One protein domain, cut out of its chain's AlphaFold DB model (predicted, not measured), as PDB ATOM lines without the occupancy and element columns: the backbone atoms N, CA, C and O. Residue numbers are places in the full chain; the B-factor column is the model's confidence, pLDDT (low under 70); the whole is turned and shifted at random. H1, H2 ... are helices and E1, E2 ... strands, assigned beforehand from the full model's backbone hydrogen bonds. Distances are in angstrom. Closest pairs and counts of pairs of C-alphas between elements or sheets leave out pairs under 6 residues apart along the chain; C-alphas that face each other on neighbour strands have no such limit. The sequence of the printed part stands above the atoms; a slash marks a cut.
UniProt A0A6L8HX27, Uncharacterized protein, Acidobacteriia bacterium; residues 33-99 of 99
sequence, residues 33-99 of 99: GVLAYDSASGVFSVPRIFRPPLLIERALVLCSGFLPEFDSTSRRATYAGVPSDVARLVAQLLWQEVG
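Overview. This is residues 33 to 99 of the 99 residues of an uncharacterized protein of Acidobacteriia bacterium (UniProt A0A6L8HX27). A small twisted sheet of four strands has two helices, H1 and H2, side by side over one face, running opposite ways, while its other face is bare. H2 covers the E1 and E2 side of the sheet, H1 packs on E4 and E2, and the edge strand E3 lies beyond both helices. The printed part has 67 residues, with two named helices and four named strands in the order E1, E2, H1, E3, E4, H2; the sheet runs E1, E2, E4, E3, all antiparallel. The class is mixed, helices and strands, and the whole is compact, with a radius of gyration of the C-alphas of 10.4 A and a rounded outline of 28 by 25 by 24 A.

Arrangement. E1, residues 36 to 38, and E2, residues 43 to 47, form an antiparallel hairpin at 160 degrees, with N 36 and O 45 at 3.0 A, within hydrogen-bond range. E4, residues 76 to 79, is the antiparallel neighbour of E2 at 152 degrees, with N 46 and O 77 at 2.9 A. E3, residues 69 to 71, forms a hairpin with E4 at 153 degrees, with N 69 and O 78 at 2.9 A. The sheet is only just strongly twisted, its C-alphas lying up to 4.1 A off its best plane. H1, residues 54 to 64, is on the sheet; its closest C-alphas to E4 are those of Leu 60 and Tyr 79, 7.1 A apart. E2, H1 and E3 make a split strand-helix-strand unit, two strands running the same way with E4 between them, and its crossover is right-handed. H2, residues 84 to 93, is on the sheet at a height of 10.5 A, over E1 and E2, and runs along the strands, at 2 degrees to E1 on the local plane. The closest C-alphas of E2 and H2 are those of Phe 44 and Ala 87, 6.6 A apart. H1 and H2 only just touch, with 3 pairs of C-alphas within 8 A, the closest Ile 56 and Val 90 at 6.9 A. Their tilt is shallow, 7 degrees, opposite ways. The two helices make two layers with the sheet, both being on one face of it. E1 is apart from E3 and E4. In H1 and H2 every O i to N i+4 pair is within hydrogen-bond range.

Along the chain. E1 begins at C-alpha 36 (-45.912, 16.832, -47.564) and is 6.8 A long; E2 measures 13.3 A. H1 measures 15.3 A from C-alpha 54 (-51.805, 28.857, -34.693) to C-alpha 64. E3 is 6.6 A long and E4 9.9 A. H2 measures 14.2 A and ends at C-alpha 93 (-58.705, 22.609, -43.287).

Size, cuts and confidence. The C-alphas of Thr 73 and Asp 85 are the two farthest apart, at 28.1 A, while those of Gly 33 and Gly 99, the chain's last residue, are 5.6 A apart. The printed part has no cut and no long link. The mean pLDDT of the printed part is 92.3, and no printed residue is under 70.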
ATOM      1  N   GLY A  33     -47.573  20.454 -53.212       75.75
ATOM      2  CA  GLY A  33     -46.271  20.476 -52.530       75.75
ATOM      3  C   GLY A  33     -46.114  21.521 -51.418       75.75
ATOM      4  O   GLY A  33     -45.007  21.726 -50.918       75.75
ATOM      5  N   VAL A  34     -47.194  22.201 -51.010       87.88
ATOM      6  CA  VAL A  34     -47.169  23.058 -49.807       87.88
ATOM      7  C   VAL A  34     -47.119  22.204 -48.545       87.88
ATOM      8  O   VAL A  34     -46.391  22.532 -47.614       87.88
ATOM      9  N   LEU A  35     -47.865  21.105 -48.527       92.88
ATOM     10  CA  LEU A  35     -47.838  20.109 -47.466       92.88
ATOM     11  C   LEU A  35     -47.220  18.836 -48.038       92.88
ATOM     12  O   LEU A  35     -47.504  18.482 -49.182       92.88
ATOM     13  N   ALA A  36     -46.382  18.175 -47.253       93.56
ATOM     14  CA  ALA A  36     -45.912  16.832 -47.564       93.56
ATOM     15  C   ALA A  36     -46.148  15.941 -46.352       93.56
ATOM     16  O   ALA A  36     -45.990  16.404 -45.216       93.56
ATOM     17  N   TYR A  37     -46.530  14.697 -46.600       95.25
ATOM     18  CA  TYR A  37     -46.725  13.718 -45.542       95.25
ATOM     19  C   TYR A  37     -46.098  12.387 -45.927       95.25
ATOM     20  O   TYR A  37     -46.508  11.758 -46.896       95.25
ATOM     21  N   ASP A  38     -45.130  11.951 -45.131       94.62
ATOM     22  CA  ASP A  38     -44.584  10.607 -45.237       94.62
ATOM     23  C   ASP A  38     -45.358   9.677 -44.299       94.62
ATOM     24  O   ASP A  38     -45.232   9.752 -43.076       94.62
ATOM     25  N   SER A  39     -46.166   8.789 -44.881       92.94
ATOM     26  CA  SER A  39     -46.945   7.802 -44.134       92.94
ATOM     27  C   SER A  39     -46.101   6.705 -43.491       92.94
ATOM     28  O   SER A  39     -46.569   6.090 -42.538       92.94
ATOM     29  N   ALA A  40     -44.897   6.430 -44.002       93.31
ATOM     30  CA  ALA A  40     -44.030   5.396 -43.444       93.31
ATOM     31  C   ALA A  40     -43.381   5.865 -42.136       93.31
ATOM     32  O   ALA A  40     -43.282   5.093 -41.185       93.31
ATOM     33  N   SER A  41     -42.980   7.138 -42.074       92.56
ATOM     34  CA  SER A  41     -42.376   7.748 -40.880       92.56
ATOM     35  C   SER A  41     -43.355   8.568 -40.027       92.56
ATOM     36  O   SER A  41     -43.003   9.005 -38.931       92.56
ATOM     37  N   GLY A  42     -44.585   8.792 -40.500       94.56
ATOM     38  CA  GLY A  42     -45.579   9.623 -39.814       94.56
ATOM     39  C   GLY A  42     -45.179  11.099 -39.739       94.56
ATOM     40  O   GLY A  42     -45.551  11.794 -38.793       94.56
ATOM     41  N   VAL A  43     -44.386  11.584 -40.698       96.06
ATOM     42  CA  VAL A  43     -43.845  12.948 -40.684       96.06
ATOM     43  C   VAL A  43     -44.678  13.856 -41.576       96.06
ATOM     44  O   VAL A  43     -44.698  13.724 -42.799       96.06
ATOM     45  N   PHE A  44     -45.318  14.849 -40.964       95.56
ATOM     46  CA  PHE A  44     -45.962  15.948 -41.673       95.56
ATOM     47  C   PHE A  44     -44.993  17.122 -41.790       95.56
ATOM     48  O   PHE A  44     -44.394  17.539 -40.803       95.56
ATOM     49  N   SER A  45     -44.832  17.696 -42.980       95.12
ATOM     50  CA  SER A  45     -43.908  18.812 -43.178       95.12
ATOM     51  C   SER A  45     -44.482  19.935 -44.025       95.12
ATOM     52  O   SER A  45     -45.236  19.717 -44.975       95.12
ATOM     53  N   VAL A  46     -44.054  21.157 -43.714       93.88
ATOM     54  CA  VAL A  46     -44.439  22.382 -44.426       93.88
ATOM     55  C   VAL A  46     -43.228  23.287 -44.634       93.88
ATOM     56  O   VAL A  46     -42.342  23.320 -43.782       93.88
ATOM     57  N   PRO A  47     -43.152  24.087 -45.709       92.81
ATOM     58  CA  PRO A  47     -42.164  25.153 -45.789       92.81
ATOM     59  C   PRO A  47     -42.332  26.116 -44.611       92.81
ATOM     60  O   PRO A  47     -43.447  26.529 -44.299       92.81
ATOM     61  N   ARG A  48     -41.232  26.567 -44.005       89.75
ATOM     62  CA  ARG A  48     -41.245  27.456 -42.826       89.75
ATOM     63  C   ARG A  48     -42.087  28.724 -43.025       89.75
ATOM     64  O   ARG A  48     -42.687  29.241 -42.084       89.75
ATOM     65  N   ILE A  49     -42.128  29.245 -44.251       89.19
ATOM     66  CA  ILE A  49     -42.918  30.435 -44.603       89.19
ATOM     67  C   ILE A  49     -44.433  30.170 -44.637       89.19
ATOM     68  O   ILE A  49     -45.201  31.120 -44.487       89.19
ATOM     69  N   PHE A  50     -44.841  28.909 -44.791       91.06
ATOM     70  CA  PHE A  50     -46.211  28.396 -44.741       91.06
ATOM     71  C   PHE A  50     -46.426  27.631 -43.436       91.06
ATOM     72  O   PHE A  50     -46.931  26.516 -43.441       91.06
ATOM     73  N   ARG A  51     -46.014  28.200 -42.297       90.75
ATOM     74  CA  ARG A  51     -46.408  27.610 -41.018       90.75
ATOM     75  C   ARG A  51     -47.939  27.641 -40.888       90.75
ATOM     76  O   ARG A  51     -48.537  28.655 -41.275       90.75
ATOM     77  N   PRO A  52     -48.574  26.591 -40.338       93.00
ATOM     78  CA  PRO A  52     -50.019  26.563 -40.203       93.00
ATOM     79  C   PRO A  52     -50.521  27.723 -39.326       93.00
ATOM     80  O   PRO A  52     -49.775  28.257 -38.503       93.00
ATOM     81  N   PRO A  53     -51.790  28.141 -39.469       93.12
ATOM     82  CA  PRO A  53     -52.442  28.987 -38.480       93.12
ATOM     83  C   PRO A  53     -52.306  28.387 -37.074       93.12
ATOM     84  O   PRO A  53     -52.371  27.172 -36.908       93.12
ATOM     85  N   LEU A  54     -52.173  29.248 -36.061       90.75
ATOM     86  CA  LEU A  54     -51.805  28.857 -34.693       90.75
ATOM     87  C   LEU A  54     -52.651  27.711 -34.112       90.75
ATOM     88  O   LEU A  54     -52.119  26.854 -33.417       90.75
ATOM     89  N   LEU A  55     -53.957  27.687 -34.390       92.69
ATOM     90  CA  LEU A  55     -54.839  26.622 -33.907       92.69
ATOM     91  C   LEU A  55     -54.475  25.256 -34.509       92.69
ATOM     92  O   LEU A  55     -54.415  24.268 -33.788       92.69
ATOM     93  N   ILE A  56     -54.183  25.220 -35.810       95.00
ATOM     94  CA  ILE A  56     -53.780  24.003 -36.526       95.00
ATOM     95  C   ILE A  56     -52.388  23.560 -36.074       95.00
ATOM     96  O   ILE A  56     -52.165  22.379 -35.843       95.00
ATOM     97  N   GLU A  57     -51.462  24.503 -35.887       93.94
ATOM     98  CA  GLU A  57     -50.131  24.198 -35.357       93.94
ATOM     99  C   GLU A  57     -50.207  23.573 -33.954       93.94
ATOM    100  O   GLU A  57     -49.542  22.576 -33.689       93.94
ATOM    101  N   ARG A  58     -51.065  24.101 -33.072       94.81
ATOM    102  CA  ARG A  58     -51.306  23.514 -31.745       94.81
ATOM    103  C   ARG A  58     -51.945  22.133 -31.831       94.81
ATOM    104  O   ARG A  58     -51.538  21.251 -31.088       94.81
ATOM    105  N   ALA A  59     -52.917  21.943 -32.720       94.31
ATOM    106  CA  ALA A  59     -53.549  20.643 -32.914       94.31
ATOM    107  C   ALA A  59     -52.533  19.587 -33.371       94.31
ATOM    108  O   ALA A  59     -52.524  18.494 -32.817       94.31
ATOM    109  N   LEU A  60     -51.634  19.936 -34.301       94.94
ATOM    110  CA  LEU A  60     -50.542  19.054 -34.723       94.94
ATOM    111  C   LEU A  60     -49.670  18.638 -33.537       94.94
ATOM    112  O   LEU A  60     -49.464  17.449 -33.353       94.94
ATOM    113  N   VAL A  61     -49.232  19.594 -32.710       95.00
ATOM    114  CA  VAL A  61     -48.405  19.319 -31.519       95.00
ATOM    115  C   VAL A  61     -49.133  18.447 -30.496       95.00
ATOM    116  O   VAL A  61     -48.540  17.541 -29.923       95.00
ATOM    117  N   LEU A  62     -50.421  18.700 -30.253       94.94
ATOM    118  CA  LEU A  62     -51.210  17.920 -29.297       94.94
ATOM    119  C   LEU A  62     -51.464  16.490 -29.784       94.94
ATOM    120  O   LEU A  62     -51.459  15.570 -28.975       94.94
ATOM    121  N   CYS A  63     -51.682  16.307 -31.087       90.94
ATOM    122  CA  CYS A  63     -51.930  14.989 -31.668       90.94
ATOM    123  C   CYS A  63     -50.641  14.182 -31.865       90.94
ATOM    124  O   CYS A  63     -50.705  12.958 -31.848       90.94
ATOM    125  N   SER A  64     -49.494  14.838 -32.066       91.19
ATOM    126  CA  SER A  64     -48.201  14.159 -32.190       91.19
ATOM    127  C   SER A  64     -47.500  13.920 -30.855       91.19
ATOM    128  O   SER A  64     -46.702  12.997 -30.746       91.19
ATOM    129  N   GLY A  65     -47.728  14.782 -29.860       92.31
ATOM    130  CA  GLY A  65     -46.947  14.814 -28.622       92.31
ATOM    131  C   GLY A  65     -45.553  15.441 -28.770       92.31
ATOM    132  O   GLY A  65     -44.818  15.525 -27.788       92.31
ATOM    133  N   PHE A  66     -45.191  15.924 -29.964       92.25
ATOM    134  CA  PHE A  66     -43.871  16.485 -30.264       92.25
ATOM    135  C   PHE A  66     -43.965  17.932 -30.751       92.25
ATOM    136  O   PHE A  66     -44.879  18.317 -31.485       92.25
ATOM    137  N   LEU A  67     -42.974  18.740 -30.369       93.75
ATOM    138  CA  LEU A  67     -42.792  20.077 -30.926       93.75
ATOM    139  C   LEU A  67     -42.297  19.990 -32.378       93.75
ATOM    140  O   LEU A  67     -41.624  19.022 -32.730       93.75
ATOM    141  N   PRO A  68     -42.600  20.991 -33.223       94.19
ATOM    142  CA  PRO A  68     -42.066  21.010 -34.570       94.19
ATOM    143  C   PRO A  68     -40.554  21.207 -34.554       94.19
ATOM    144  O   PRO A  68     -40.039  22.105 -33.881       94.19
ATOM    145  N   GLU A  69     -39.869  20.433 -35.380       94.69
ATOM    146  CA  GLU A  69     -38.459  20.637 -35.670       94.69
ATOM    147  C   GLU A  69     -38.305  21.503 -36.918       94.69
ATOM    148  O   GLU A  69     -39.135  21.493 -37.833       94.69
ATOM    149  N   PHE A  70     -37.246  22.306 -36.947       91.81
ATOM    150  CA  PHE A  70     -36.944  23.171 -38.079       91.81
ATOM    151  C   PHE A  70     -35.630  22.742 -38.703       91.81
ATOM    152  O   PHE A  70     -34.568  22.928 -38.114       91.81
ATOM    153  N   ASP A  71     -35.708  22.258 -39.936       90.19
ATOM    154  CA  ASP A  71     -34.522  22.004 -40.737       90.19
ATOM    155  C   ASP A  71     -34.124  23.289 -41.480       90.19
ATOM    156  O   ASP A  71     -34.858  23.820 -42.327       90.19
ATOM    157  N   SER A  72     -32.950  23.819 -41.136       86.31
ATOM    158  CA  SER A  72     -32.377  25.016 -41.752       86.31
ATOM    159  C   SER A  72     -31.972  24.792 -43.212       86.31
ATOM    160  O   SER A  72     -32.031  25.742 -43.999       86.31
ATOM    161  N   THR A  73     -31.640  23.552 -43.586       89.12
ATOM    162  CA  THR A  73     -31.202  23.160 -44.929       89.12
ATOM    163  C   THR A  73     -32.391  23.096 -45.881       89.12
ATOM    164  O   THR A  73     -32.434  23.835 -46.866       89.12
ATOM    165  N   SER A  74     -33.415  22.292 -45.566       86.06
ATOM    166  CA  SER A  74     -34.626  22.199 -46.398       86.06
ATOM    167  C   SER A  74     -35.586  23.383 -46.226       86.06
ATOM    168  O   SER A  74     -36.509  23.562 -47.027       86.06
ATOM    169  N   ARG A  75     -35.380  24.226 -45.201       92.06
ATOM    170  CA  ARG A  75     -36.262  25.345 -44.814       92.06
ATOM    171  C   ARG A  75     -37.699  24.891 -44.547       92.06
ATOM    172  O   ARG A  75     -38.654  25.637 -44.811       92.06
ATOM    173  N   ARG A  76     -37.860  23.681 -44.013       94.00
ATOM    174  CA  ARG A  76     -39.151  23.090 -43.649       94.00
ATOM    175  C   ARG A  76     -39.294  22.984 -42.135       94.00
ATOM    176  O   ARG A  76     -38.313  22.901 -41.404       94.00
ATOM    177  N   ALA A  77     -40.539  23.042 -41.689       94.25
ATOM    178  CA  ALA A  77     -40.947  22.636 -40.357       94.25
ATOM    179  C   ALA A  77     -41.520  21.221 -40.455       94.25
ATOM    180  O   ALA A  77     -42.361  20.973 -41.328       94.25
ATOM    181  N   THR A  78     -41.064  20.320 -39.597       95.38
ATOM    182  CA  THR A  78     -41.483  18.919 -39.533       95.38
ATOM    183  C   THR A  78     -42.211  18.655 -38.222       95.38
ATOM    184  O   THR A  78     -41.834  19.155 -37.167       95.38
ATOM    185  N   TYR A  79     -43.279  17.873 -38.301       95.50
ATOM    186  CA  TYR A  79     -44.079  17.401 -37.183       95.50
ATOM    187  C   TYR A  79     -44.028  15.873 -37.254       95.50
ATOM    188  O   TYR A  79     -44.607  15.278 -38.166       95.50
ATOM    189  N   ALA A  80     -43.262  15.257 -36.357       95.50
ATOM    190  CA  ALA A  80     -43.118  13.805 -36.284       95.50
ATOM    191  C   ALA A  80     -44.331  13.163 -35.601       95.50
ATOM    192  O   ALA A  80     -45.023  13.834 -34.841       95.50
ATOM    193  N   GLY A  81     -44.579  11.875 -35.853       94.62
ATOM    194  CA  GLY A  81     -45.620  11.112 -35.157       94.62
ATOM    195  C   GLY A  81     -47.047  11.595 -35.423       94.62
ATOM    196  O   GLY A  81     -47.919  11.399 -34.585       94.62
ATOM    197  N   VAL A  82     -47.301  12.252 -36.558       95.62
ATOM    198  CA  VAL A  82     -48.636  12.740 -36.917       95.62
ATOM    199  C   VAL A  82     -49.438  11.599 -37.557       95.62
ATOM    200  O   VAL A  82     -49.039  11.097 -38.617       95.62
ATOM    201  N   PRO A  83     -50.587  11.202 -36.977       94.12
ATOM    202  CA  PRO A  83     -51.468  10.207 -37.578       94.12
ATOM    203  C   PRO A  83     -51.976  10.631 -38.966       94.12
ATOM    204  O   PRO A  83     -52.194  11.814 -39.239       94.12
ATOM    205  N   SER A  84     -52.163   9.664 -39.867       94.06
ATOM    206  CA  SER A  84     -52.486   9.952 -41.276       94.06
ATOM    207  C   SER A  84     -53.850  10.624 -41.476       94.06
ATOM    208  O   SER A  84     -54.019  11.454 -42.370       94.06
ATOM    209  N   ASP A  85     -54.821  10.306 -40.626       94.56
ATOM    210  CA  ASP A  85     -56.134  10.939 -40.551       94.56
ATOM    211  C   ASP A  85     -56.028  12.403 -40.099       94.56
ATOM    212  O   ASP A  85     -56.618  13.281 -40.733       94.56
ATOM    213  N   VAL A  86     -55.194  12.691 -39.095       95.00
ATOM    214  CA  VAL A  86     -54.888  14.062 -38.657       95.00
ATOM    215  C   VAL A  86     -54.201  14.847 -39.774       95.00
ATOM    216  O   VAL A  86     -54.610  15.969 -40.074       95.00
ATOM    217  N   ALA A  87     -53.203  14.264 -40.444       95.19
ATOM    218  CA  ALA A  87     -52.512  14.907 -41.564       95.19
ATOM    219  C   ALA A  87     -53.479  15.269 -42.708       95.19
ATOM    220  O   ALA A  87     -53.432  16.385 -43.238       95.19
ATOM    221  N   ARG A  88     -54.398  14.358 -43.058       94.12
ATOM    222  CA  ARG A  88     -55.446  14.600 -44.066       94.12
ATOM    223  C   ARG A  88     -56.425  15.684 -43.627       94.12
ATOM    224  O   ARG A  88     -56.728  16.570 -44.425       94.12
ATOM    225  N   LEU A  89     -56.883  15.657 -42.376       95.06
ATOM    226  CA  LEU A  89     -57.781  16.675 -41.832       95.06
ATOM    227  C   LEU A  89     -57.133  18.065 -41.867       95.06
ATOM    228  O   LEU A  89     -57.750  19.035 -42.306       95.06
ATOM    229  N   VAL A  90     -55.864  18.165 -41.469       94.62
ATOM    230  CA  VAL A  90     -55.097  19.414 -41.537       94.62
ATOM    231  C   VAL A  90     -54.987  19.916 -42.977       94.62
ATOM    232  O   VAL A  90     -55.212  21.102 -43.225       94.62
ATOM    233  N   ALA A  91     -54.696  19.035 -43.935       93.25
ATOM    234  CA  ALA A  91     -54.645  19.405 -45.347       93.25
ATOM    235  C   ALA A  91     -55.992  19.954 -45.844       93.25
ATOM    236  O   ALA A  91     -56.035  21.037 -46.437       93.25
ATOM    237  N   GLN A  92     -57.096  19.281 -45.506       92.62
ATOM    238  CA  GLN A  92     -58.451  19.720 -45.840       92.62
ATOM    239  C   GLN A  92     -58.785  21.085 -45.234       92.62
ATOM    240  O   GLN A  92     -59.274  21.954 -45.951       92.62
ATOM    241  N   LEU A  93     -58.473  21.321 -43.956       92.94
ATOM    242  CA  LEU A  93     -58.705  22.609 -43.287       92.94
ATOM    243  C   LEU A  93     -57.893  23.754 -43.910       92.94
ATOM    244  O   LEU A  93     -58.351  24.896 -43.950       92.94
ATOM    245  N   LEU A  94     -56.700  23.452 -44.424       92.12
ATOM    246  CA  LEU A  94     -55.829  24.409 -45.116       92.12
ATOM    247  C   LEU A  94     -56.147  24.555 -46.610       92.12
ATOM    248  O   LEU A  94     -55.492  25.341 -47.306       92.12
ATOM    249  N   TRP A  95     -57.140  23.812 -47.101       90.19
ATOM    250  CA  TRP A  95     -57.516  23.746 -48.510       90.19
ATOM    251  C   TRP A  95     -56.320  23.365 -49.396       90.19
ATOM    252  O   TRP A  95     -56.105  23.959 -50.453       90.19
ATOM    253  N   GLN A  96     -55.514  22.412 -48.928       91.38
ATOM    254  CA  GLN A  96     -54.361  21.849 -49.627       91.38
ATOM    255  C   GLN A  96     -54.509  20.329 -49.766       91.38
ATOM    256  O   GLN A  96     -55.310  19.696 -49.081       91.38
ATOM    257  N   GLU A  97     -53.666  19.745 -50.610       86.19
ATOM    258  CA  GLU A  97     -53.435  18.302 -50.680       86.19
ATOM    259  C   GLU A  97     -52.103  17.981 -49.989       86.19
ATOM    260  O   GLU A  97     -51.156  18.774 -50.056       86.19
ATOM    261  N   VAL A  98     -52.026  16.828 -49.324       83.44
ATOM    262  CA  VAL A  98     -50.749  16.244 -48.892       83.44
ATOM    263  C   VAL A  98     -50.137  15.528 -50.089       83.44
ATOM    264  O   VAL A  98     -50.789  14.670 -50.685       83.44
ATOM    265  N   GLY A  99     -48.937  15.963 -50.474       77.88
ATOM    266  CA  GLY A  99     -48.110  15.288 -51.473       77.88
ATOM    267  C   GLY A  99     -47.159  14.281 -50.856       77.88
ATOM    268  O   GLY A  99     -47.009  14.301 -49.609       77.88
TER     269      GLY A  99